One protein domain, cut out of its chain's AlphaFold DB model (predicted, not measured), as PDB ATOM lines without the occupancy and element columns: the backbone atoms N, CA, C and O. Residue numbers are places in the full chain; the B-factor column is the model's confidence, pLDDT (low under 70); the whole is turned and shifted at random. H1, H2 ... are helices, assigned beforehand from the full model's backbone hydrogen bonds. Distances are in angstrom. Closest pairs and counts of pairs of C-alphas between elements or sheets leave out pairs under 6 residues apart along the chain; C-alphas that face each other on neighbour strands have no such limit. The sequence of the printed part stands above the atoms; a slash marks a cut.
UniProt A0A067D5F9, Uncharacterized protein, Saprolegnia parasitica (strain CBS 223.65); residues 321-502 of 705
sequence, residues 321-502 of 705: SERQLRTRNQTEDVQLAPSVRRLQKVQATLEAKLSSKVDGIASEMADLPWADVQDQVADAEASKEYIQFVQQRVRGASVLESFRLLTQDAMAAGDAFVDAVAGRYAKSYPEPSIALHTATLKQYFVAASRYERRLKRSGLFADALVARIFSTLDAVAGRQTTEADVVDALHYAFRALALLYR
ATOM      1  N   SER A 321      19.043  -5.721 -21.639       82.69
ATOM      2  CA  SER A 321      19.873  -4.596 -21.198       82.69
ATOM      3  C   SER A 321      20.977  -5.033 -20.227       82.69
ATOM      4  O   SER A 321      20.818  -5.984 -19.460       82.69
ATOM      5  N   GLU A 322      22.083  -4.281 -20.172       81.56
ATOM      6  CA  GLU A 322      23.131  -4.520 -19.166       81.56
ATOM      7  C   GLU A 322      22.604  -4.416 -17.733       81.56
ATOM      8  O   GLU A 322      23.056  -5.143 -16.853       81.56
ATOM      9  N   ARG A 323      21.626  -3.535 -17.492       84.75
ATOM     10  CA  ARG A 323      20.995  -3.390 -16.177       84.75
ATOM     11  C   ARG A 323      20.272  -4.673 -15.771       84.75
ATOM     12  O   ARG A 323      20.479  -5.140 -14.658       84.75
ATOM     13  N   GLN A 324      19.484  -5.258 -16.676       83.81
ATOM     14  CA  GLN A 324      18.810  -6.538 -16.434       83.81
ATOM     15  C   GLN A 324      19.818  -7.661 -16.174       83.81
ATOM     16  O   GLN A 324      19.620  -8.432 -15.241       83.81
ATOM     17  N   LEU A 325      20.922  -7.716 -16.925       83.50
ATOM     18  CA  LEU A 325      21.981  -8.705 -16.690       83.50
ATOM     19  C   LEU A 325      22.663  -8.518 -15.339       83.50
ATOM     20  O   LEU A 325      22.916  -9.501 -14.660       83.50
ATOM     21  N   ARG A 326      22.942  -7.281 -14.914       84.25
ATOM     22  CA  ARG A 326      23.530  -7.028 -13.589       84.25
ATOM     23  C   ARG A 326      22.596  -7.476 -12.470       84.25
ATOM     24  O   ARG A 326      23.063  -8.102 -11.527       84.25
ATOM     25  N   THR A 327      21.299  -7.203 -12.597       88.19
ATOM     26  CA  THR A 327      20.297  -7.673 -11.632       88.19
ATOM     27  C   THR A 327      20.187  -9.198 -11.641       88.19
ATOM     28  O   THR A 327      20.225  -9.800 -10.575       88.19
ATOM     29  N   ARG A 328      20.129  -9.838 -12.819       86.25
ATOM     30  CA  ARG A 328      20.065 -11.306 -12.948       86.25
ATOM     31  C   ARG A 328      21.338 -11.984 -12.449       86.25
ATOM     32  O   ARG A 328      21.269 -13.000 -11.788       86.25
ATOM     33  N   ASN A 329      22.506 -11.386 -12.663       86.25
ATOM     34  CA  ASN A 329      23.754 -11.931 -12.140       86.25
ATOM     35  C   ASN A 329      23.743 -12.029 -10.613       86.25
ATOM     36  O   ASN A 329      24.443 -12.872 -10.078       86.25
ATOM     37  N   GLN A 330      22.997 -11.173  -9.914       85.69
ATOM     38  CA  GLN A 330      22.915 -11.176  -8.452       85.69
ATOM     39  C   GLN A 330      21.868 -12.155  -7.909       85.69
ATOM     40  O   GLN A 330      21.790 -12.324  -6.694       85.69
ATOM     41  N   THR A 331      21.053 -12.781  -8.765       90.00
ATOM     42  CA  THR A 331      20.036 -13.726  -8.301       90.00
ATOM     43  C   THR A 331      20.673 -15.043  -7.853       90.00
ATOM     44  O   THR A 331      21.718 -15.464  -8.355       90.00
ATOM     45  N   GLU A 332      20.054 -15.672  -6.854       87.38
ATOM     46  CA  GLU A 332      20.597 -16.846  -6.162       87.38
ATOM     47  C   GLU A 332      20.839 -18.030  -7.113       87.38
ATOM     48  O   GLU A 332      21.862 -18.701  -7.030       87.38
ATOM     49  N   ASP A 333      19.952 -18.227  -8.085       88.31
ATOM     50  CA  ASP A 333      20.052 -19.253  -9.127       88.31
ATOM     51  C   ASP A 333      21.328 -19.149  -9.982       88.31
ATOM     52  O   ASP A 333      21.933 -20.171 -10.311       88.31
ATOM     53  N   VAL A 334      21.781 -17.934 -10.305       87.00
ATOM     54  CA  VAL A 334      23.034 -17.705 -11.046       87.00
ATOM     55  C   VAL A 334      24.250 -17.931 -10.154       87.00
ATOM     56  O   VAL A 334      25.250 -18.496 -10.595       87.00
ATOM     57  N   GLN A 335      24.174 -17.507  -8.895       87.25
ATOM     58  CA  GLN A 335      25.268 -17.644  -7.930       87.25
ATOM     59  C   GLN A 335      25.501 -19.104  -7.520       87.25
ATOM     60  O   GLN A 335      26.639 -19.529  -7.325       87.25
ATOM     61  N   LEU A 336      24.433 -19.901  -7.449       88.69
ATOM     62  CA  LEU A 336      24.499 -21.331  -7.143       88.69
ATOM     63  C   LEU A 336      24.931 -22.197  -8.334       88.69
ATOM     64  O   LEU A 336      25.172 -23.396  -8.151       88.69
ATOM     65  N   ALA A 337      25.056 -21.629  -9.537       88.38
ATOM     66  CA  ALA A 337      25.467 -22.377 -10.716       88.38
ATOM     67  C   ALA A 337      26.857 -23.023 -10.509       88.38
ATOM     68  O   ALA A 337      27.781 -22.353 -10.038       88.38
ATOM     69  N   PRO A 338      27.057 -24.305 -10.884       86.94
ATOM     70  CA  PRO A 338      28.310 -25.018 -10.619       86.94
ATOM     71  C   PRO A 338      29.550 -24.324 -11.198       86.94
ATOM     72  O   PRO A 338      30.598 -24.299 -10.556       86.94
ATOM     73  N   SER A 339      29.420 -23.747 -12.393       83.81
ATOM     74  CA  SER A 339      30.471 -23.010 -13.101       83.81
ATOM     75  C   SER A 339      30.912 -21.761 -12.328       83.81
ATOM     76  O   SER A 339      32.102 -21.563 -12.082       83.81
ATOM     77  N   VAL A 340      29.948 -20.956 -11.874       88.06
ATOM     78  CA  VAL A 340      30.169 -19.733 -11.092       88.06
ATOM     79  C   VAL A 340      30.746 -20.073  -9.721       88.06
ATOM     80  O   VAL A 340      31.765 -19.509  -9.328       88.06
ATOM     81  N   ARG A 341      30.165 -21.056  -9.027       89.44
ATOM     82  CA  ARG A 341      30.584 -21.458  -7.680       89.44
ATOM     83  C   ARG A 341      32.016 -21.995  -7.637       89.44
ATOM     84  O   ARG A 341      32.753 -21.687  -6.702       89.44
ATOM     85  N   ARG A 342      32.427 -22.791  -8.634       85.88
ATOM     86  CA  ARG A 342      33.812 -23.293  -8.735       85.88
ATOM     87  C   ARG A 342      34.805 -22.142  -8.881       85.88
ATOM     88  O   ARG A 342      35.770 -22.081  -8.127       85.88
ATOM     89  N   LEU A 343      34.527 -21.199  -9.780       87.81
ATOM     90  CA  LEU A 343      35.384 -20.031  -9.994       87.81
ATOM     91  C   LEU A 343      35.405 -19.092  -8.779       87.81
ATOM     92  O   LEU A 343      36.459 -18.570  -8.435       87.81
ATOM     93  N   GLN A 344      34.278 -18.922  -8.085       88.81
ATOM     94  CA  GLN A 344      34.210 -18.150  -6.839       88.81
ATOM     95  C   GLN A 344      35.019 -18.780  -5.710       88.81
ATOM     96  O   GLN A 344      35.638 -18.063  -4.931       88.81
ATOM     97  N   LYS A 345      35.050 -20.115  -5.620       88.75
ATOM     98  CA  LYS A 345      35.888 -20.816  -4.641       88.75
ATOM     99  C   LYS A 345      37.375 -20.570  -4.908       88.75
ATOM    100  O   LYS A 345      38.112 -20.275  -3.969       88.75
ATOM    101  N   VAL A 346      37.798 -20.651  -6.173       86.56
ATOM    102  CA  VAL A 346      39.174 -20.319  -6.584       86.56
ATOM    103  C   VAL A 346      39.482 -18.858  -6.260       86.56
ATOM    104  O   VAL A 346      40.472 -18.583  -5.592       86.56
ATOM    105  N   GLN A 347      38.590 -17.932  -6.624       88.88
ATOM    106  CA  GLN A 347      38.729 -16.510  -6.309       88.88
ATOM    107  C   GLN A 347      38.897 -16.265  -4.802       88.88
ATOM    108  O   GLN A 347      39.850 -15.604  -4.408       88.88
ATOM    109  N   ALA A 348      38.025 -16.824  -3.959       87.94
ATOM    110  CA  ALA A 348      38.085 -16.639  -2.508       87.94
ATOM    111  C   ALA A 348      39.372 -17.219  -1.900       87.94
ATOM    112  O   ALA A 348      39.942 -16.639  -0.979       87.94
ATOM    113  N   THR A 349      39.853 -18.344  -2.438       87.81
ATOM    114  CA  THR A 349      41.120 -18.957  -2.009       87.81
ATOM    115  C   THR A 349      42.307 -18.067  -2.377       87.81
ATOM    116  O   THR A 349      43.188 -17.849  -1.549       87.81
ATOM    117  N   LEU A 350      42.323 -17.511  -3.592       83.62
ATOM    118  CA  LEU A 350      43.374 -16.600  -4.046       83.62
ATOM    119  C   LEU A 350      43.349 -15.268  -3.289       83.62
ATOM    120  O   LEU A 350      44.404 -14.770  -2.914       83.62
ATOM    121  N   GLU A 351      42.166 -14.710  -3.020       87.12
ATOM    122  CA  GLU A 351      42.012 -13.482  -2.231       87.12
ATOM    123  C   GLU A 351      42.513 -13.674  -0.795       87.12
ATOM    124  O   GLU A 351      43.229 -12.811  -0.293       87.12
ATOM    125  N   ALA A 352      42.229 -14.825  -0.172       86.75
ATOM    126  CA  ALA A 352      42.756 -15.170   1.148       86.75
ATOM    127  C   ALA A 352      44.289 -15.350   1.148       86.75
ATOM    128  O   ALA A 352      44.963 -14.843   2.046       86.75
ATOM    129  N   LYS A 353      44.843 -16.027   0.125       84.31
ATOM    130  CA  LYS A 353      46.301 -16.184  -0.059       84.31
ATOM    131  C   LYS A 353      46.987 -14.827  -0.289       84.31
ATOM    132  O   LYS A 353      48.050 -14.575   0.270       84.31
ATOM    133  N   LEU A 354      46.384 -13.928  -1.071       84.94
ATOM    134  CA  LEU A 354      46.928 -12.586  -1.293       84.94
ATOM    135  C   LEU A 354      46.858 -11.737  -0.019       84.94
ATOM    136  O   LEU A 354      47.838 -11.070   0.298       84.94
ATOM    137  N   SER A 355      45.749 -11.772   0.730       84.50
ATOM    138  CA  SER A 355      45.655 -11.025   1.991       84.50
ATOM    139  C   SER A 355      46.698 -11.492   3.004       84.50
ATOM    140  O   SER A 355      47.361 -10.652   3.598       84.50
ATOM    141  N   SER A 356      46.928 -12.807   3.131       84.88
ATOM    142  CA  SER A 356      47.964 -13.311   4.039       84.88
ATOM    143  C   SER A 356      49.373 -12.921   3.593       84.88
ATOM    144  O   SER A 356      50.201 -12.601   4.439       84.88
ATOM    145  N   LYS A 357      49.650 -12.915   2.277       81.38
ATOM    146  CA  LYS A 357      50.935 -12.441   1.734       81.38
ATOM    147  C   LYS A 357      51.149 -10.950   2.012       81.38
ATOM    148  O   LYS A 357      52.220 -10.571   2.461       81.38
ATOM    149  N   VAL A 358      50.134 -10.111   1.795       83.44
ATOM    150  CA  VAL A 358      50.214  -8.661   2.054       83.44
ATOM    151  C   VAL A 358      50.403  -8.365   3.543       83.44
ATOM    152  O   VAL A 358      51.224  -7.517   3.887       83.44
ATOM    153  N   ASP A 359      49.695  -9.079   4.422       83.56
ATOM    154  CA  ASP A 359      49.861  -8.949   5.874       83.56
ATOM    155  C   ASP A 359      51.266  -9.402   6.321       83.56
ATOM    156  O   ASP A 359      51.879  -8.751   7.169       83.56
ATOM    157  N   GLY A 360      51.804 -10.464   5.706       82.25
ATOM    158  CA  GLY A 360      53.179 -10.936   5.907       82.25
ATOM    159  C   GLY A 360      54.219  -9.887   5.511       82.25
ATOM    160  O   GLY A 360      55.013  -9.474   6.356       82.25
ATOM    161  N   ILE A 361      54.131  -9.356   4.284       79.81
ATOM    162  CA  ILE A 361      55.002  -8.276   3.784       79.81
ATOM    163  C   ILE A 361      54.949  -7.063   4.722       79.81
ATOM    164  O   ILE A 361      55.984  -6.515   5.095       79.81
ATOM    165  N   ALA A 362      53.752  -6.655   5.157       79.56
ATOM    166  CA  ALA A 362      53.583  -5.523   6.066       79.56
ATOM    167  C   ALA A 362      54.230  -5.751   7.445       79.56
ATOM    168  O   ALA A 362      54.669  -4.787   8.076       79.56
ATOM    169  N   SER A 363      54.295  -7.002   7.912       80.62
ATOM    170  CA  SER A 363      54.928  -7.371   9.183       80.62
ATOM    171  C   SER A 363      56.451  -7.541   9.090       80.62
ATOM    172  O   SER A 363      57.148  -7.204  10.044       80.62
ATOM    173  N   GLU A 364      56.969  -7.991   7.943       75.44
ATOM    174  CA  GLU A 364      58.393  -8.298   7.719       75.44
ATOM    175  C   GLU A 364      59.176  -7.135   7.078       75.44
ATOM    176  O   GLU A 364      60.408  -7.125   7.084       75.44
ATOM    177  N   MET A 365      58.477  -6.098   6.594       66.50
ATOM    178  CA  MET A 365      59.049  -4.882   5.989       66.50
ATOM    179  C   MET A 365      60.087  -4.153   6.864       66.50
ATOM    180  O   MET A 365      60.858  -3.349   6.344       66.50
ATOM    181  N   ALA A 366      60.081  -4.380   8.182       68.50
ATOM    182  CA  ALA A 366      61.033  -3.778   9.115       68.50
ATOM    183  C   ALA A 366      62.371  -4.538   9.205       68.50
ATOM    184  O   ALA A 366      63.378  -3.923   9.560       68.50
ATOM    185  N   ASP A 367      62.384  -5.833   8.865       75.19
ATOM    186  CA  ASP A 367      63.493  -6.754   9.148       75.19
ATOM    187  C   ASP A 367      64.163  -7.326   7.879       75.19
ATOM    188  O   ASP A 367      65.266  -7.873   7.963       75.19
ATOM    189  N   LEU A 368      63.546  -7.175   6.698       73.81
ATOM    190  CA  LEU A 368      64.065  -7.682   5.421       73.81
ATOM    191  C   LEU A 368      64.861  -6.634   4.607       73.81
ATOM    192  O   LEU A 368      64.539  -5.440   4.621       73.81
ATOM    193  N   PRO A 369      65.879  -7.059   3.833       79.31
ATOM    194  CA  PRO A 369      66.502  -6.241   2.796       79.31
ATOM    195  C   PRO A 369      65.475  -5.739   1.771       79.31
ATOM    196  O   PRO A 369      64.591  -6.471   1.339       79.31
ATOM    197  N   TRP A 370      65.631  -4.495   1.309       74.69
ATOM    198  CA  TRP A 370      64.701  -3.882   0.348       74.69
ATOM    199  C   TRP A 370      64.547  -4.665  -0.971       74.69
ATOM    200  O   TRP A 370      63.487  -4.599  -1.584       74.69
ATOM    201  N   ALA A 371      65.574  -5.410  -1.398       75.56
ATOM    202  CA  ALA A 371      65.506  -6.266  -2.586       75.56
ATOM    203  C   ALA A 371      64.483  -7.406  -2.414       75.56
ATOM    204  O   ALA A 371      63.610  -7.568  -3.258       75.56
ATOM    205  N   ASP A 372      64.502  -8.090  -1.268       76.81
ATOM    206  CA  ASP A 372      63.568  -9.182  -0.967       76.81
ATOM    207  C   ASP A 372      62.127  -8.655  -0.824       76.81
ATOM    208  O   ASP A 372      61.166  -9.298  -1.244       76.81
ATOM    209  N   VAL A 373      61.966  -7.432  -0.300       75.06
ATOM    210  CA  VAL A 373      60.666  -6.739  -0.259       75.06
ATOM    211  C   VAL A 373      60.169  -6.404  -1.673       75.06
ATOM    212  O   VAL A 373      58.971  -6.501  -1.934       75.06
ATOM    213  N   GLN A 374      61.054  -6.022  -2.601       78.19
ATOM    214  CA  GLN A 374      60.679  -5.759  -3.996       78.19
ATOM    215  C   GLN A 374      60.215  -7.026  -4.718       78.19
ATOM    216  O   GLN A 374      59.204  -6.970  -5.420       78.19
ATOM    217  N   ASP A 375      60.889  -8.154  -4.500       79.94
ATOM    218  CA  ASP A 375      60.515  -9.437  -5.100       79.94
ATOM    219  C   ASP A 375      59.163  -9.936  -4.559       79.94
ATOM    220  O   ASP A 375      58.278 -10.320  -5.329       79.94
ATOM    221  N   GLN A 376      58.929  -9.818  -3.246       78.56
ATOM    222  CA  GLN A 376      57.635 -10.158  -2.639       78.56
ATOM    223  C   GLN A 376      56.491  -9.241  -3.112       78.56
ATOM    224  O   GLN A 376      55.356  -9.695  -3.289       78.56
ATOM    225  N   VAL A 377      56.761  -7.950  -3.341       81.06
ATOM    226  CA  VAL A 377      55.775  -7.014  -3.906       81.06
ATOM    227  C   VAL A 377      55.470  -7.350  -5.368       81.06
ATOM    228  O   VAL A 377      54.301  -7.318  -5.750       81.06
ATOM    229  N   ALA A 378      56.472  -7.722  -6.169       80.81
ATOM    230  CA  ALA A 378      56.273  -8.141  -7.557       80.81
ATOM    231  C   ALA A 378      55.414  -9.420  -7.659       80.81
ATOM    232  O   ALA A 378      54.486  -9.478  -8.470       80.81
ATOM    233  N   ASP A 379      55.638 -10.406  -6.785       78.69
ATOM    234  CA  ASP A 379      54.799 -11.612  -6.688       78.69
ATOM    235  C   ASP A 379      53.360 -11.289  -6.222       78.69
ATOM    236  O   ASP A 379      52.368 -11.814  -6.750       78.69
ATOM    237  N   ALA A 380      53.198 -10.349  -5.285       80.19
ATOM    238  CA  ALA A 380      51.879  -9.862  -4.877       80.19
ATOM    239  C   ALA A 380      51.144  -9.128  -6.021       80.19
ATOM    240  O   ALA A 380      49.926  -9.283  -6.176       80.19
ATOM    241  N   GLU A 381      51.860  -8.364  -6.850       81.81
ATOM    242  CA  GLU A 381      51.316  -7.722  -8.052       81.81
ATOM    243  C   GLU A 381      50.897  -8.753  -9.112       81.81
ATOM    244  O   GLU A 381      49.768  -8.677  -9.608       81.81
ATOM    245  N   ALA A 382      51.716  -9.774  -9.380       79.31
ATOM    246  CA  ALA A 382      51.367 -10.875 -10.283       79.31
ATOM    247  C   ALA A 382      50.140 -11.669  -9.785       79.31
ATOM    248  O   ALA A 382      49.220 -11.988 -10.548       79.31
ATOM    249  N   SER A 383      50.064 -11.922  -8.474       81.00
ATOM    250  CA  SER A 383      48.910 -12.555  -7.823       81.00
ATOM    251  C   SER A 383      47.639 -11.702  -7.945       81.00
ATOM    252  O   SER A 383      46.548 -12.225  -8.195       81.00
ATOM    253  N   LYS A 384      47.759 -10.375  -7.827       85.25
ATOM    254  CA  LYS A 384      46.654  -9.429  -8.037       85.25
ATOM    255  C   LYS A 384      46.171  -9.427  -9.487       85.25
ATOM    256  O   LYS A 384      44.958  -9.410  -9.708       85.25
ATOM    257  N   GLU A 385      47.071  -9.457 -10.468       84.06
ATOM    258  CA  GLU A 385      46.708  -9.578 -11.888       84.06
ATOM    259  C   GLU A 385      45.945 -10.882 -12.164       84.06
ATOM    260  O   GLU A 385      44.898 -10.868 -12.822       84.06
ATOM    261  N   TYR A 386      46.397 -11.996 -11.584       83.00
ATOM    262  CA  TYR A 386      45.699 -13.276 -11.691       83.00
ATOM    263  C   TYR A 386      44.311 -13.242 -11.033       83.00
ATOM    264  O   TYR A 386      43.333 -13.683 -11.640       83.00
ATOM    265  N   ILE A 387      44.165 -12.638  -9.849       85.88
ATOM    266  CA  ILE A 387      42.851 -12.449  -9.206       85.88
ATOM    267  C   ILE A 387      41.926 -11.604 -10.082       85.88
ATOM    268  O   ILE A 387      40.758 -11.956 -10.244       85.88
ATOM    269  N   GLN A 388      42.418 -10.523 -10.692       87.12
ATOM    270  CA  GLN A 388      41.614  -9.718 -11.617       87.12
ATOM    271  C   GLN A 388      41.161 -10.532 -12.834       87.12
ATOM    272  O   GLN A 388      40.001 -10.419 -13.245       87.12
ATOM    273  N   PHE A 389      42.026 -11.390 -13.381       87.69
ATOM    274  CA  PHE A 389      41.661 -12.324 -14.447       87.69
ATOM    275  C   PHE A 389      40.568 -13.305 -13.996       87.69
ATOM    276  O   PHE A 389      39.550 -13.450 -14.680       87.69
ATOM    277  N   VAL A 390      40.707 -13.926 -12.820       86.81
ATOM    278  CA  VAL A 390      39.693 -14.840 -12.264       86.81
ATOM    279  C   VAL A 390      38.377 -14.108 -11.987       86.81
ATOM    280  O   VAL A 390      37.314 -14.604 -12.360       86.81
ATOM    281  N   GLN A 391      38.412 -12.890 -11.445       88.19
ATOM    282  CA  GLN A 391      37.229 -12.044 -11.245       88.19
ATOM    283  C   GLN A 391      36.511 -11.737 -12.566       88.19
ATOM    284  O   GLN A 391      35.277 -11.773 -12.636       88.19
ATOM    285  N   GLN A 392      37.255 -11.457 -13.640       87.44
ATOM    286  CA  GLN A 392      36.680 -11.285 -14.976       87.44
ATOM    287  C   GLN A 392      36.042 -12.584 -15.487       87.44
ATOM    288  O   GLN A 392      34.949 -12.536 -16.059       87.44
ATOM    289  N   ARG A 393      36.657 -13.746 -15.233       87.75
ATOM    290  CA  ARG A 393      36.096 -15.063 -15.585       87.75
ATOM    291  C   ARG A 393      34.829 -15.392 -14.797       87.75
ATOM    292  O   ARG A 393      33.862 -15.833 -15.411       87.75
ATOM    293  N   VAL A 394      34.781 -15.100 -13.494       87.81
ATOM    294  CA  VAL A 394      33.569 -15.228 -12.660       87.81
ATOM    295  C   VAL A 394      32.447 -14.366 -13.230       87.81
ATOM    296  O   VAL A 394      31.356 -14.870 -13.485       87.81
ATOM    297  N   ARG A 395      32.717 -13.086 -13.523       86.50
ATOM    298  CA  ARG A 395      31.730 -12.191 -14.156       86.50
ATOM    299  C   ARG A 395      31.263 -12.738 -15.505       86.50
ATOM    300  O   ARG A 395      30.064 -12.734 -15.776       86.50
ATOM    301  N   GLY A 396      32.182 -13.227 -16.335       86.69
ATOM    302  CA  GLY A 396      31.869 -13.855 -17.618       86.69
ATOM    303  C   GLY A 396      30.947 -15.069 -17.473       86.69
ATOM    304  O   GLY A 396      29.942 -15.152 -18.183       86.69
ATOM    305  N   ALA A 397      31.246 -15.954 -16.517       86.19
ATOM    306  CA  ALA A 397      30.449 -17.133 -16.188       86.19
ATOM    307  C   ALA A 397      29.058 -16.760 -15.656       86.19
ATOM    308  O   ALA A 397      28.064 -17.282 -16.155       86.19
ATOM    309  N   SER A 398      28.951 -15.792 -14.740       87.25
ATOM    310  CA  SER A 398      27.650 -15.312 -14.250       87.25
ATOM    311  C   SER A 398      26.802 -14.731 -15.379       87.25
ATOM    312  O   SER A 398      25.611 -15.010 -15.464       87.25
ATOM    313  N   VAL A 399      27.410 -13.979 -16.303       86.94
ATOM    314  CA  VAL A 399      26.689 -13.470 -17.477       86.94
ATOM    315  C   VAL A 399      26.251 -14.635 -18.378       86.94
ATOM    316  O   VAL A 399      25.155 -14.587 -18.926       86.94
ATOM    317  N   LEU A 400      27.072 -15.679 -18.570       85.56
ATOM    318  CA  LEU A 400      26.705 -16.899 -19.328       85.56
ATOM    319  C   LEU A 400      25.504 -17.616 -18.726       85.56
ATOM    320  O   LEU A 400      24.541 -17.869 -19.451       85.56
ATOM    321  N   GLU A 401      25.515 -17.836 -17.421       88.50
ATOM    322  CA  GLU A 401      24.397 -18.457 -16.713       88.50
ATOM    323  C   GLU A 401      23.139 -17.586 -16.743       88.50
ATOM    324  O   GLU A 401      22.063 -18.086 -17.065       88.50
ATOM    325  N   SER A 402      23.259 -16.271 -16.540       88.88
ATOM    326  CA  SER A 402      22.132 -15.341 -16.685       88.88
ATOM    327  C   SER A 402      21.493 -15.426 -18.070       88.88
ATOM    328  O   SER A 402      20.271 -15.490 -18.181       88.88
ATOM    329  N   PHE A 403      22.294 -15.460 -19.140       86.50
ATOM    330  CA  PHE A 403      21.768 -15.628 -20.498       86.50
ATOM    331  C   PHE A 403      21.144 -17.009 -20.721       86.50
ATOM    332  O   PHE A 403      20.122 -17.092 -21.403       86.50
ATOM    333  N   ARG A 404      21.713 -18.076 -20.146       87.12
ATOM    334  CA  ARG A 404      21.129 -19.424 -20.203       87.12
ATOM    335  C   ARG A 404      19.746 -19.444 -19.562       87.12
ATOM    336  O   ARG A 404      18.804 -19.897 -20.203       87.12
ATOM    337  N   LEU A 405      19.615 -18.907 -18.349       88.44
ATOM    338  CA  LEU A 405      18.343 -18.841 -17.630       88.44
ATOM    339  C   LEU A 405      17.327 -17.961 -18.357       88.44
ATOM    340  O   LEU A 405      16.215 -18.406 -18.596       88.44
ATOM    341  N   LEU A 406      17.716 -16.768 -18.819       88.62
ATOM    342  CA  LEU A 406      16.822 -15.906 -19.603       88.62
ATOM    343  C   LEU A 406      16.341 -16.584 -20.892       88.62
ATOM    344  O   LEU A 406      15.183 -16.428 -21.276       88.62
ATOM    345  N   THR A 407      17.213 -17.350 -21.554       88.62
ATOM    346  CA  THR A 407      16.837 -18.140 -22.736       88.62
ATOM    347  C   THR A 407      15.847 -19.237 -22.358       88.62
ATOM    348  O   THR A 407      14.845 -19.401 -23.047       88.62
ATOM    349  N   GLN A 408      16.082 -19.956 -21.257       88.81
ATOM    350  CA  GLN A 408      15.155 -20.971 -20.748       88.81
ATOM    351  C   GLN A 408      13.792 -20.371 -20.387       88.81
ATOM    352  O   GLN A 408      12.776 -20.909 -20.816       88.81
ATOM    353  N   ASP A 409      13.771 -19.232 -19.693       89.38
ATOM    354  CA  ASP A 409      12.553 -18.518 -19.300       89.38
ATOM    355  C   ASP A 409      11.752 -18.071 -20.538       89.38
ATOM    356  O   ASP A 409      10.542 -18.295 -20.624       89.38
ATOM    357  N   ALA A 410      12.422 -17.489 -21.541       89.19
ATOM    358  CA  ALA A 410      11.782 -17.060 -22.786       89.19
ATOM    359  C   ALA A 410      11.248 -18.241 -23.611       89.19
ATOM    360  O   ALA A 410      10.166 -18.156 -24.196       89.19
ATOM    361  N   MET A 411      11.993 -19.348 -23.650       89.94
ATOM    362  CA  MET A 411      11.568 -20.570 -24.323       89.94
ATOM    363  C   MET A 411      10.358 -21.204 -23.632       89.94
ATOM    364  O   MET A 411       9.374 -21.494 -24.303       89.94
ATOM    365  N   ALA A 412      10.383 -21.321 -22.301       90.94
ATOM    366  CA  ALA A 412       9.272 -21.847 -21.511       90.94
ATOM    367  C   ALA A 412       8.006 -20.983 -21.632       90.94
ATOM    368  O   ALA A 412       6.903 -21.515 -21.726       90.94
ATOM    369  N   ALA A 413       8.147 -19.654 -21.685       90.19
ATOM    370  CA  ALA A 413       7.024 -18.757 -21.952       90.19
ATOM    371  C   ALA A 413       6.425 -18.985 -23.352       90.19
ATOM    372  O   ALA A 413       5.204 -18.964 -23.516       90.19
ATOM    373  N   GLY A 414       7.277 -19.228 -24.353       91.38
ATOM    374  CA  GLY A 414       6.854 -19.616 -25.698       91.38
ATOM    375  C   GLY A 414       6.099 -20.947 -25.718       91.38
ATOM    376  O   GLY A 414       5.016 -21.017 -26.297       91.38
ATOM    377  N   ASP A 415       6.629 -21.967 -25.040       92.19
ATOM    378  CA  ASP A 415       6.015 -23.296 -24.940       92.19
ATOM    379  C   ASP A 415       4.643 -23.212 -24.257       92.19
ATOM    380  O   ASP A 415       3.646 -23.666 -24.812       92.19
ATOM    381  N   ALA A 416       4.550 -22.513 -23.119       92.62
ATOM    382  CA  ALA A 416       3.290 -22.311 -22.404       92.62
ATOM    383  C   ALA A 416       2.227 -21.603 -23.265       92.62
ATOM    384  O   ALA A 416       1.035 -21.908 -23.174       92.62
ATOM    385  N   PHE A 417       2.641 -20.661 -24.117       93.56
ATOM    386  CA  PHE A 417       1.743 -20.009 -25.066       93.56
ATOM    387  C   PHE A 417       1.259 -20.974 -26.158       93.56
ATOM    388  O   PHE A 417       0.059 -21.012 -26.447       93.56
ATOM    389  N   VAL A 418       2.161 -21.769 -26.743       93.00
ATOM    390  CA  VAL A 418       1.804 -22.785 -27.747       93.00
ATOM    391  C   VAL A 418       0.870 -23.827 -27.144       93.00
ATOM    392  O   VAL A 418      -0.146 -24.131 -27.761       93.00
ATOM    393  N   ASP A 419       1.132 -24.291 -25.923       92.94
ATOM    394  CA  ASP A 419       0.286 -25.244 -25.201       92.94
ATOM    395  C   ASP A 419      -1.111 -24.677 -24.925       92.94
ATOM    396  O   ASP A 419      -2.115 -25.371 -25.099       92.94
ATOM    397  N   ALA A 420      -1.212 -23.395 -24.560       93.50
ATOM    398  CA  ALA A 420      -2.501 -22.732 -24.370       93.50
ATOM    399  C   ALA A 420      -3.315 -22.666 -25.676       93.50
ATOM    400  O   ALA A 420      -4.524 -22.923 -25.667       93.50
ATOM    401  N   VAL A 421      -2.668 -22.356 -26.806       93.81
ATOM    402  CA  VAL A 421      -3.310 -22.354 -28.132       93.81
ATOM    403  C   VAL A 421      -3.666 -23.780 -28.565       93.81
ATOM    404  O   VAL A 421      -4.784 -24.011 -29.029       93.81
ATOM    405  N   ALA A 422      -2.770 -24.744 -28.363       91.19
ATOM    406  CA  ALA A 422      -2.971 -26.153 -28.689       91.19
ATOM    407  C   ALA A 422      -4.122 -26.770 -27.891       91.19
ATOM    408  O   ALA A 422      -4.959 -27.473 -28.455       91.19
ATOM    409  N   GLY A 423      -4.226 -26.448 -26.600       91.38
ATOM    410  CA  GLY A 423      -5.320 -26.887 -25.741       91.38
ATOM    411  C   GLY A 423      -6.685 -26.356 -26.185       91.38
ATOM    412  O   GLY A 423      -7.693 -27.036 -26.007       91.38
ATOM    413  N   ARG A 424      -6.743 -25.166 -26.797       91.31
ATOM    414  CA  ARG A 424      -7.974 -24.630 -27.410       91.31
ATOM    415  C   ARG A 424      -8.252 -25.260 -28.769       91.31
ATOM    416  O   ARG A 424      -9.376 -25.681 -29.025       91.31
ATOM    417  N   TYR A 425      -7.220 -25.406 -29.594       91.25
ATOM    418  CA  TYR A 425      -7.314 -26.087 -30.880       91.25
ATOM    419  C   TYR A 425      -7.867 -27.511 -30.724       91.25
ATOM    420  O   TYR A 425      -8.827 -27.861 -31.400       91.25
ATOM    421  N   ALA A 426      -7.354 -28.288 -29.766       89.56
ATOM    422  CA  ALA A 426      -7.803 -29.654 -29.494       89.56
ATOM    423  C   ALA A 426      -9.278 -29.746 -29.057       89.56
ATOM    424  O   ALA A 426      -9.935 -30.753 -29.318       89.56
ATOM    425  N   LYS A 427      -9.828 -28.698 -28.421       88.31
ATOM    426  CA  LYS A 427     -11.263 -28.630 -28.082       88.31
ATOM    427  C   LYS A 427     -12.130 -28.416 -29.324       88.31
ATOM    428  O   LYS A 427     -13.191 -29.022 -29.437       88.31
ATOM    429  N   SER A 428     -11.680 -27.564 -30.244       86.38
ATOM    430  CA  SER A 428     -12.391 -27.236 -31.490       86.38
ATOM    431  C   SER A 428     -12.228 -28.313 -32.574       86.38
ATOM    432  O   SER A 428     -13.143 -28.544 -33.375       86.38
ATOM    433  N   TYR A 429     -11.079 -28.992 -32.578       86.44
ATOM    434  CA  TYR A 429     -10.638 -29.976 -33.565       86.44
ATOM    435  C   TYR A 429     -10.080 -31.227 -32.859       86.44
ATOM    436  O   TYR A 429      -8.873 -31.333 -32.650       86.44
ATOM    437  N   PRO A 430     -10.946 -32.189 -32.485       78.56
ATOM    438  CA  PRO A 430     -10.528 -33.411 -31.792       78.56
ATOM    439  C   PRO A 430      -9.866 -34.448 -32.714       78.56
ATOM    440  O   PRO A 430      -9.304 -35.430 -32.231       78.56
ATOM    441  N   GLU A 431      -9.947 -34.268 -34.034       77.25
ATOM    442  CA  GLU A 431      -9.303 -35.159 -34.999       77.25
ATOM    443  C   GLU A 431      -7.774 -34.977 -34.988       77.25
ATOM    444  O   GLU A 431      -7.280 -33.855 -34.820       77.25
ATOM    445  N   PRO A 432      -6.996 -36.061 -35.173       65.75
ATOM    446  CA  PRO A 432      -5.540 -36.005 -35.161       65.75
ATOM    447  C   PRO A 432      -5.006 -35.263 -36.399       65.75
ATOM    448  O   PRO A 432      -4.682 -35.867 -37.413       65.75
ATOM    449  N   SER A 433      -4.884 -33.938 -36.306       80.19
ATOM    450  CA  SER A 433      -4.208 -33.097 -37.305       80.19
ATOM    451  C   SER A 433      -2.771 -32.796 -36.872       80.19
ATOM    452  O   SER A 433      -2.509 -32.519 -35.694       80.19
ATOM    453  N   ILE A 434      -1.824 -32.836 -37.815       88.62
ATOM    454  CA  ILE A 434      -0.445 -32.367 -37.593       88.62
ATOM    455  C   ILE A 434      -0.242 -30.904 -37.986       88.62
ATOM    456  O   ILE A 434       0.818 -30.363 -37.700       88.62
ATOM    457  N   ALA A 435      -1.249 -30.225 -38.546       88.75
ATOM    458  CA  ALA A 435      -1.118 -28.849 -39.032       88.75
ATOM    459  C   ALA A 435      -0.591 -27.882 -37.962       88.75
ATOM    460  O   ALA A 435       0.229 -27.013 -38.254       88.75
ATOM    461  N   LEU A 436      -1.008 -28.073 -36.705       90.38
ATOM    462  CA  LEU A 436      -0.503 -27.299 -35.574       90.38
ATOM    463  C   LEU A 436       0.998 -27.539 -35.335       90.38
ATOM    464  O   LEU A 436       1.740 -26.586 -35.131       90.38
ATOM    465  N   HIS A 437       1.457 -28.792 -35.426       92.19
ATOM    466  CA  HIS A 437       2.869 -29.163 -35.275       92.19
ATOM    467  C   HIS A 437       3.699 -28.607 -36.436       92.19
ATOM    468  O   HIS A 437       4.746 -28.004 -36.212       92.19
ATOM    469  N   THR A 438       3.195 -28.716 -37.669       93.06
ATOM    470  CA  THR A 438       3.819 -28.125 -38.861       93.06
ATOM    471  C   THR A 438       3.906 -26.599 -38.747       93.06
ATOM    472  O   THR A 438       4.936 -26.010 -39.071       93.06
ATOM    473  N   ALA A 439       2.869 -25.934 -38.224       92.12
ATOM    474  CA  ALA A 439       2.900 -24.495 -37.966       92.12
ATOM    475  C   ALA A 439       3.901 -24.113 -36.867       92.12
ATOM    476  O   ALA A 439       4.592 -23.104 -37.017       92.12
ATOM    477  N   THR A 440       4.037 -24.919 -35.811       94.06
ATOM    478  CA  THR A 440       5.068 -24.738 -34.778       94.06
ATOM    479  C   THR A 440       6.475 -24.893 -35.359       94.06
ATOM    480  O   THR A 440       7.306 -24.006 -35.171       94.06
ATOM    481  N   LEU A 441       6.733 -25.933 -36.164       95.12
ATOM    482  CA  LEU A 441       8.010 -26.120 -36.875       95.12
ATOM    483  C   LEU A 441       8.318 -24.942 -37.805       95.12
ATOM    484  O   LEU A 441       9.443 -24.441 -37.836       95.12
ATOM    485  N   LYS A 442       7.303 -24.426 -38.506       93.44
ATOM    486  CA  LYS A 442       7.431 -23.205 -39.305       93.44
ATOM    487  C   LYS A 442       7.823 -22.000 -38.448       93.44
ATOM    488  O   LYS A 442       8.620 -21.181 -38.899       93.44
ATOM    489  N   GLN A 443       7.312 -21.877 -37.222       92.06
ATOM    490  CA  GLN A 443       7.743 -20.808 -36.319       92.06
ATOM    491  C   GLN A 443       9.153 -21.008 -35.776       92.06
ATOM    492  O   GLN A 443       9.860 -20.014 -35.630       92.06
ATOM    493  N   TYR A 444       9.606 -22.242 -35.547       93.44
ATOM    494  CA  TYR A 444      11.016 -22.501 -35.236       93.44
ATOM    495  C   TYR A 444      11.926 -22.117 -36.401       93.44
ATOM    496  O   TYR A 444      12.919 -21.427 -36.193       93.44
ATOM    497  N   PHE A 445      11.544 -22.444 -37.637       91.38
ATOM    498  CA  PHE A 445      12.235 -21.964 -38.837       91.38
ATOM    499  C   PHE A 445      12.298 -20.428 -38.894       91.38
ATOM    500  O   PHE A 445      13.366 -19.849 -39.104       91.38
ATOM    501  N   VAL A 446      11.174 -19.749 -38.652       87.44
ATOM    502  CA  VAL A 446      11.117 -18.279 -38.613       87.44
ATOM    503  C   VAL A 446      11.993 -17.713 -37.488       87.44
ATOM    504  O   VAL A 446      12.693 -16.724 -37.696       87.44
ATOM    505  N   ALA A 447      11.984 -18.330 -36.309       88.25
ATOM    506  CA  ALA A 447      12.795 -17.918 -35.171       88.25
ATOM    507  C   ALA A 447      14.298 -18.093 -35.439       88.25
ATOM    508  O   ALA A 447      15.064 -17.164 -35.186       88.25
ATOM    509  N   ALA A 448      14.703 -19.230 -36.015       87.94
ATOM    510  CA  ALA A 448      16.073 -19.479 -36.459       87.94
ATOM    511  C   ALA A 448      16.519 -18.411 -37.468       87.94
ATOM    512  O   ALA A 448      17.539 -17.761 -37.269       87.94
ATOM    513  N   SER A 449      15.696 -18.134 -38.486       83.12
ATOM    514  CA  SER A 449      15.989 -17.115 -39.503       83.12
ATOM    515  C   SER A 449      16.174 -15.706 -38.926       83.12
ATOM    516  O   SER A 449      17.020 -14.953 -39.405       83.12
ATOM    517  N   ARG A 450      15.383 -15.337 -37.912       78.38
ATOM    518  CA  ARG A 450      15.357 -13.975 -37.355       78.38
ATOM    519  C   ARG A 450      16.426 -13.719 -36.303       78.38
ATOM    520  O   ARG A 450      16.972 -12.617 -36.252       78.38
ATOM    521  N   TYR A 451      16.678 -14.689 -35.428       76.62
ATOM    522  CA  TYR A 451      17.418 -14.438 -34.190       76.62
ATOM    523  C   TYR A 451      18.823 -15.019 -34.168       76.62
ATOM    524  O   TYR A 451      19.638 -14.527 -33.390       76.62
ATOM    525  N   GLU A 452      19.146 -15.973 -35.044       71.06
ATOM    526  CA  GLU A 452      20.472 -16.601 -35.093       71.06
ATOM    527  C   GLU A 452      21.604 -15.558 -35.169       71.06
ATOM    528  O   GLU A 452      22.533 -15.611 -34.368       71.06
ATOM    529  N   ARG A 453      21.450 -14.516 -35.999       68.06
ATOM    530  CA  ARG A 453      22.445 -13.432 -36.154       68.06
ATOM    531  C   ARG A 453      22.316 -12.273 -35.168       68.06
ATOM    532  O   ARG A 453      23.232 -11.466 -35.047       68.06
ATOM    533  N   ARG A 454      21.156 -12.122 -34.523       71.94
ATOM    534  CA  ARG A 454      20.842 -10.961 -33.664       71.94
ATOM    535  C   ARG A 454      21.142 -11.226 -32.189       71.94
ATOM    536  O   ARG A 454      21.252 -10.282 -31.409       71.94
ATOM    537  N   LEU A 455      21.268 -12.491 -31.792       74.00
ATOM    538  CA  LEU A 455      21.555 -12.877 -30.415       74.00
ATOM    539  C   LEU A 455      23.060 -12.895 -30.148       74.00
ATOM    540  O   LEU A 455      23.818 -13.569 -30.836       74.00
ATOM    541  N   LYS A 456      23.489 -12.227 -29.070       62.50
ATOM    542  CA  LYS A 456      24.903 -12.184 -28.643       62.50
ATOM    543  C   LYS A 456      25.490 -13.569 -28.311       62.50
ATOM    544  O   LYS A 456      26.705 -13.692 -28.211       62.50
ATOM    545  N   ARG A 457      24.644 -14.583 -28.078       67.44
ATOM    546  CA  ARG A 457      25.003 -15.957 -27.673       67.44
ATOM    547  C   ARG A 457      24.020 -16.975 -28.255       67.44
ATOM    548  O   ARG A 457      23.291 -17.642 -27.525       67.44
ATOM    549  N   SER A 458      23.972 -17.042 -29.583       71.81
ATOM    550  CA  SER A 458      23.009 -17.851 -30.343       71.81
ATOM    551  C   SER A 458      23.085 -19.359 -30.070       71.81
ATOM    552  O   SER A 458      22.071 -20.031 -30.226       71.81
ATOM    553  N   GLY A 459      24.223 -19.887 -29.598       81.12
ATOM    554  CA  GLY A 459      24.418 -21.323 -29.339       81.12
ATOM    555  C   GLY A 459      23.383 -21.938 -28.390       81.12
ATOM    556  O   GLY A 459      22.713 -22.892 -28.766       81.12
ATOM    557  N   LEU A 460      23.166 -21.332 -27.216       82.69
ATOM    558  CA  LEU A 460      22.208 -21.834 -26.214       82.69
ATOM    559  C   LEU A 460      20.759 -21.802 -26.718       82.69
ATOM    560  O   LEU A 460      19.965 -22.699 -26.444       82.69
ATOM    561  N   PHE A 461      20.415 -20.749 -27.461       87.12
ATOM    562  CA  PHE A 461      19.117 -20.627 -28.115       87.12
ATOM    563  C   PHE A 461      18.945 -21.710 -29.189       87.12
ATOM    564  O   PHE A 461      17.894 -22.345 -29.249       87.12
ATOM    565  N   ALA A 462      19.983 -21.950 -29.994       88.31
ATOM    566  CA  ALA A 462      19.987 -22.977 -31.024       88.31
ATOM    567  C   ALA A 462      19.810 -24.380 -30.425       88.31
ATOM    568  O   ALA A 462      18.941 -25.107 -30.894       88.31
ATOM    569  N   ASP A 463      20.542 -24.733 -29.362       90.12
ATOM    570  CA  ASP A 463      20.416 -26.041 -28.692       90.12
ATOM    571  C   ASP A 463      18.983 -26.280 -28.187       90.12
ATOM    572  O   ASP A 463      18.375 -27.326 -28.418       90.12
ATOM    573  N   ALA A 464      18.404 -25.266 -27.538       89.44
ATOM    574  CA  ALA A 464      17.036 -25.320 -27.040       89.44
ATOM    575  C   ALA A 464      15.997 -25.440 -28.171       89.44
ATOM    576  O   ALA A 464      14.966 -26.096 -27.986       89.44
ATOM    577  N   LEU A 465      16.246 -24.822 -29.331       92.44
ATOM    578  CA  LEU A 465      15.375 -24.928 -30.502       92.44
ATOM    579  C   LEU A 465      15.479 -26.312 -31.156       92.44
ATOM    580  O   LEU A 465      14.454 -26.897 -31.493       92.44
ATOM    581  N   VAL A 466      16.692 -26.861 -31.281       94.50
ATOM    582  CA  VAL A 466      16.953 -28.209 -31.818       94.50
ATOM    583  C   VAL A 466      16.180 -29.260 -31.022       94.50
ATOM    584  O   VAL A 466      15.437 -30.046 -31.610       94.50
ATOM    585  N   ALA A 467      16.269 -29.226 -29.689       93.81
ATOM    586  CA  ALA A 467      15.544 -30.161 -28.826       93.81
ATOM    587  C   ALA A 467      14.018 -30.116 -29.055       93.81
ATOM    588  O   ALA A 467      13.357 -31.152 -29.121       93.81
ATOM    589  N   ARG A 468      13.455 -28.914 -29.238       93.94
ATOM    590  CA  ARG A 468      12.022 -28.716 -29.519       93.94
ATOM    591  C   ARG A 468      11.619 -29.178 -30.915       93.94
ATOM    592  O   ARG A 468      10.525 -29.719 -31.074       93.94
ATOM    593  N   ILE A 469      12.480 -28.981 -31.914       95.69
ATOM    594  CA  ILE A 469      12.258 -29.470 -33.280       95.69
ATOM    595  C   ILE A 469      12.111 -30.992 -33.253       95.69
ATOM    596  O   ILE A 469      11.091 -31.494 -33.719       95.69
ATOM    597  N   PHE A 470      13.057 -31.717 -32.647       95.69
ATOM    598  CA  PHE A 470      12.983 -33.181 -32.578       95.69
ATOM    599  C   PHE A 470      11.806 -33.677 -31.740       95.69
ATOM    600  O   PHE A 470      11.072 -34.538 -32.206       95.69
ATOM    601  N   SER A 471      11.521 -33.057 -30.590       93.62
ATOM    602  CA  SER A 471      10.322 -33.399 -29.810       93.62
ATOM    603  C   SER A 471       9.023 -33.216 -30.613       93.62
ATOM    604  O   SER A 471       8.094 -34.016 -30.497       93.62
ATOM    605  N   THR A 472       8.961 -32.195 -31.474       93.31
ATOM    606  CA  THR A 472       7.812 -31.976 -32.366       93.31
ATOM    607  C   THR A 472       7.769 -33.014 -33.491       93.31
ATOM    608  O   THR A 472       6.685 -33.474 -33.843       93.31
ATOM    609  N   LEU A 473       8.921 -33.415 -34.041       93.75
ATOM    610  CA  LEU A 473       9.012 -34.481 -35.045       93.75
ATOM    611  C   LEU A 473       8.611 -35.848 -34.479       93.75
ATOM    612  O   LEU A 473       7.899 -36.584 -35.158       93.75
ATOM    613  N   ASP A 474       8.973 -36.159 -33.233       92.19
ATOM    614  CA  ASP A 474       8.539 -37.383 -32.546       92.19
ATOM    615  C   ASP A 474       7.008 -37.428 -32.414       92.19
ATOM    616  O   ASP A 474       6.370 -38.455 -32.667       92.19
ATOM    617  N   ALA A 475       6.387 -36.287 -32.096       89.00
ATOM    618  CA  ALA A 475       4.931 -36.161 -32.042       89.00
ATOM    619  C   ALA A 475       4.257 -36.298 -33.422       89.00
ATOM    620  O   ALA A 475       3.106 -36.740 -33.496       89.00
ATOM    621  N   VAL A 476       4.952 -35.932 -34.506       89.12
ATOM    622  CA  VAL A 476       4.496 -36.131 -35.893       89.12
ATOM    623  C   VAL A 476       4.618 -37.601 -36.302       89.12
ATOM    624  O   VAL A 476       3.667 -38.143 -36.864       89.12
ATOM    625  N   ALA A 477       5.727 -38.266 -35.962       84.94
ATOM    626  CA  ALA A 477       5.998 -39.665 -36.309       84.94
ATOM    627  C   ALA A 477       4.916 -40.633 -35.795       84.94
ATOM    628  O   ALA A 477       4.588 -41.621 -36.449       84.94
ATOM    629  N   GLY A 478       4.329 -40.340 -34.629       75.38
ATOM    630  CA  GLY A 478       3.293 -41.166 -34.006       75.38
ATOM    631  C   GLY A 478       1.871 -41.000 -34.563       75.38
ATOM    632  O   GLY A 478       0.952 -41.631 -34.038       75.38
ATOM    633  N   ARG A 479       1.636 -40.143 -35.572       80.56
ATOM    634  CA  ARG A 479       0.282 -39.789 -36.047       80.56
ATOM    635  C   ARG A 479      -0.008 -40.315 -37.456       80.56
ATOM    636  O   ARG A 479       0.781 -40.138 -38.376       80.56
ATOM    637  N   GLN A 480      -1.196 -40.894 -37.653       68.12
ATOM    638  CA  GLN A 480      -1.693 -41.269 -38.985       68.12
ATOM    639  C   GLN A 480      -2.146 -40.014 -39.744       68.12
ATOM    640  O   GLN A 480      -3.200 -39.463 -39.438       68.12
ATOM    641  N   THR A 481      -1.347 -39.548 -40.706       80.62
ATOM    642  CA  THR A 481      -1.629 -38.347 -41.515       80.62
ATOM    643  C   THR A 481      -1.190 -38.536 -42.967       80.62
ATOM    644  O   THR A 481      -0.746 -39.624 -43.343       80.62
ATOM    645  N   THR A 482      -1.385 -37.522 -43.816       85.75
ATOM    646  CA  THR A 482      -0.978 -37.612 -45.220       85.75
ATOM    647  C   THR A 482       0.539 -37.486 -45.360       85.75
ATOM    648  O   THR A 482       1.181 -36.749 -44.616       85.75
ATOM    649  N   GLU A 483       1.114 -38.179 -46.345       88.94
ATOM    650  CA  GLU A 483       2.546 -38.085 -46.667       88.94
ATOM    651  C   GLU A 483       2.989 -36.630 -46.893       88.94
ATOM    652  O   GLU A 483       4.031 -36.220 -46.391       88.94
ATOM    653  N   ALA A 484       2.167 -35.830 -47.580       88.19
ATOM    654  CA  ALA A 484       2.467 -34.431 -47.871       88.19
ATOM    655  C   ALA A 484       2.659 -33.593 -46.595       88.19
ATOM    656  O   ALA A 484       3.615 -32.826 -46.504       88.19
ATOM    657  N   ASP A 485       1.803 -33.783 -45.591       87.75
ATOM    658  CA  ASP A 485       1.875 -33.016 -44.345       87.75
ATOM    659  C   ASP A 485       3.139 -33.361 -43.532       87.75
ATOM    660  O   ASP A 485       3.752 -32.482 -42.916       87.75
ATOM    661  N   VAL A 486       3.553 -34.636 -43.544       91.06
ATOM    662  CA  VAL A 486       4.781 -35.099 -42.871       91.06
ATOM    663  C   VAL A 486       6.021 -34.576 -43.593       91.06
ATOM    664  O   VAL A 486       6.964 -34.117 -42.948       91.06
ATOM    665  N   VAL A 487       6.020 -34.590 -44.928       91.56
ATOM    666  CA  VAL A 487       7.111 -34.034 -45.741       91.56
ATOM    667  C   VAL A 487       7.257 -32.529 -45.507       91.56
ATOM    668  O   VAL A 487       8.382 -32.054 -45.343       91.56
ATOM    669  N   ASP A 488       6.153 -31.788 -45.405       91.19
ATOM    670  CA  ASP A 488       6.172 -30.359 -45.069       91.19
ATOM    671  C   ASP A 488       6.756 -30.105 -43.667       91.19
ATOM    672  O   ASP A 488       7.556 -29.183 -43.478       91.19
ATOM    673  N   ALA A 489       6.407 -30.934 -42.678       93.50
ATOM    674  CA  ALA A 489       6.983 -30.857 -41.336       93.50
ATOM    675  C   ALA A 489       8.506 -31.096 -41.354       93.50
ATOM    676  O   ALA A 489       9.267 -30.286 -40.812       93.50
ATOM    677  N   LEU A 490       8.960 -32.157 -42.032       94.25
ATOM    678  CA  LEU A 490      10.384 -32.468 -42.204       94.25
ATOM    679  C   LEU A 490      11.122 -31.344 -42.942       94.25
ATOM    680  O   LEU A 490      12.232 -30.984 -42.553       94.25
ATOM    681  N   HIS A 491      10.493 -30.730 -43.948       93.50
ATOM    682  CA  HIS A 491      11.057 -29.597 -44.676       93.50
ATOM    683  C   HIS A 491      11.321 -28.395 -43.757       93.50
ATOM    684  O   HIS A 491      12.432 -27.857 -43.753       93.50
ATOM    685  N   TYR A 492      10.344 -27.976 -42.943       94.81
ATOM    686  CA  TYR A 492      10.552 -26.860 -42.010       94.81
ATOM    687  C   TYR A 492      11.591 -27.186 -40.933       94.81
ATOM    688  O   TYR A 492      12.396 -26.315 -40.598       94.81
ATOM    689  N   ALA A 493      11.612 -28.422 -40.424       95.88
ATOM    690  CA  ALA A 493      12.622 -28.872 -39.469       95.88
ATOM    691  C   ALA A 493      14.033 -28.808 -40.069       95.88
ATOM    692  O   ALA A 493      14.916 -28.166 -39.499       95.88
ATOM    693  N   PHE A 494      14.228 -29.388 -41.257       95.50
ATOM    694  CA  PHE A 494      15.497 -29.352 -41.983       95.50
ATOM    695  C   PHE A 494      15.964 -27.913 -42.230       95.50
ATOM    696  O   PHE A 494      17.089 -27.553 -41.885       95.50
ATOM    697  N   ARG A 495      15.083 -27.053 -42.755       91.75
ATOM    698  CA  ARG A 495      15.402 -25.644 -43.032       91.75
ATOM    699  C   ARG A 495      15.748 -24.861 -41.765       91.75
ATOM    700  O   ARG A 495      16.622 -23.998 -41.813       91.75
ATOM    701  N   ALA A 496      15.084 -25.138 -40.642       92.00
ATOM    702  CA  ALA A 496      15.417 -24.525 -39.358       92.00
ATOM    703  C   ALA A 496      16.823 -24.939 -38.894       92.00
ATOM    704  O   ALA A 496      17.628 -24.075 -38.559       92.00
ATOM    705  N   LEU A 497      17.140 -26.235 -38.938       93.38
ATOM    706  CA  LEU A 497      18.451 -26.771 -38.552       93.38
ATOM    707  C   LEU A 497      19.574 -26.264 -39.465       93.38
ATOM    708  O   LEU A 497      20.650 -25.913 -38.979       93.38
ATOM    709  N   ALA A 498      19.300 -26.134 -40.766       89.75
ATOM    710  CA  ALA A 498      20.233 -25.556 -41.724       89.75
ATOM    711  C   ALA A 498      20.534 -24.076 -41.430       89.75
ATOM    712  O   ALA A 498      21.678 -23.640 -41.536       89.75
ATOM    713  N   LEU A 499      19.538 -23.296 -41.002       86.12
ATOM    714  CA  LEU A 499      19.755 -21.910 -40.574       86.12
ATOM    715  C   LEU A 499      20.495 -21.796 -39.238       86.12
ATOM    716  O   LEU A 499      21.164 -20.797 -39.007       86.12
ATOM    717  N   LEU A 500      20.384 -22.803 -38.369       87.12
ATOM    718  CA  LEU A 500      21.121 -22.878 -37.105       87.12
ATOM    719  C   LEU A 500      22.541 -23.447 -37.253       87.12
ATOM    720  O   LEU A 500      23.216 -23.633 -36.240       87.12
ATOM    721  N   TYR A 501      22.982 -23.752 -38.476       86.88
ATOM    722  CA  TYR A 501      24.271 -24.387 -38.761       86.88
ATOM    723  C   TYR A 501      24.472 -25.753 -38.069       86.88
ATOM    724  O   TYR A 501      25.584 -26.127 -37.700       86.88
ATOM    725  N   ARG A 502      23.389 -26.527 -37.901       88.38
ATOM    726  CA  ARG A 502      23.378 -27.842 -37.232       88.38
ATOM    727  C   ARG A 502      23.411 -28.986 -38.240       88.38
ATOM    728  O   ARG A 502      22.386 -29.580 -38.565       88.38
TER     729      ARG A 502
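This is residues 321 to 502 of the 705 residues of an uncharacterized protein of Saprolegnia parasitica (strain CBS 223.65) (UniProt A0A067D5F9). One very long straight helix, H4, runs nearly the full length of the domain; H3 folds back along its first part as a long helical hairpin, and a bundle of three helices, H5, H6 and H7, lies beside its later part, packing on it through H6. Two short helices, H1 and H2, pack on the middle of H4, at its residues 398 to 403 and 398 to 402, with H1 about perpendicular to H4 and its last residue, Asn 329, closest to it. The printed part has 182 residues, with seven named helices in the order H1 to H7 and no named strand: the class is all helix. The whole is extended, with a radius of gyration of the C-alphas of 26.5 A, and spans 90 by 30 by 28 A, a rod whose length is made by H4.

The hub is H4, residues 370 to 428, which touches four other helices. With residues 373 to 398 alone it touches H3, residues 338 to 364, at a shallow tilt of 19 degrees, opposite ways; their closest C-alphas, of Val 340 and Ala 397, are 5.7 A apart, and the two form a hairpin. H1, residues 322 to 329, touches residues 398 to 403 of H4 about perpendicular, at 87 degrees, with the C-alphas of Asn 329 and Ser 398 closest at 5.6 A. H2, residues 332 to 335, touches residues 398 to 402 of H4, with the C-alphas of Val 334 and Glu 401 closest at 5.9 A. H6, residues 458 to 477, touches H4 with residues 460 to 464 alone, at a shallow tilt of 29 degrees, the same way; the closest C-alphas, of Thr 407 and Phe 461, are 6.3 A apart. H5, residues 435 to 451, H6 and H7, residues 483 to 499, are an up and down bundle, each helix running against the one before it. H5 and H6 are a hairpin, closest at the C-alphas of His 437 and Thr 472, 6.4 A apart. H6 and H7 are another, closest at the C-alphas of Ile 469 and Ala 493, 6.2 A apart. H5 and H7 touch the same way at a shallow tilt of 15 degrees, with the C-alphas of Phe 445 and Ala 496 4.1 A apart, their closest. H4 and H7 are apart. Every O i to N i+4 pair is within hydrogen-bond range in H1, H3, H5, H6 and H7, and 54 of 55 in H4; H2 is too short for such a pair.

H1 begins at C-alpha 322, (23.131, -4.520, -19.166), and H2 follows after two residues. H3 is 39.0 A long. H4, 86.6 A long, runs from C-alpha 370 at (64.701, -3.882, 0.348) to C-alpha 428 at (-12.391, -27.236, -31.490). H5 measures 24.0 A, H6 28.3 A and H7 24.4 A, ending at C-alpha 499, (19.755, -21.910, -40.574).

The C-alphas farthest apart, of Asp 367 and Thr 482, are 89.8 A apart. Residues 366 to 371 stand free. The printed part has no cut and no long link. Its mean pLDDT is 85.9; residues 365 to 366, 432, 453, 456 to 457 and 480 are under 70.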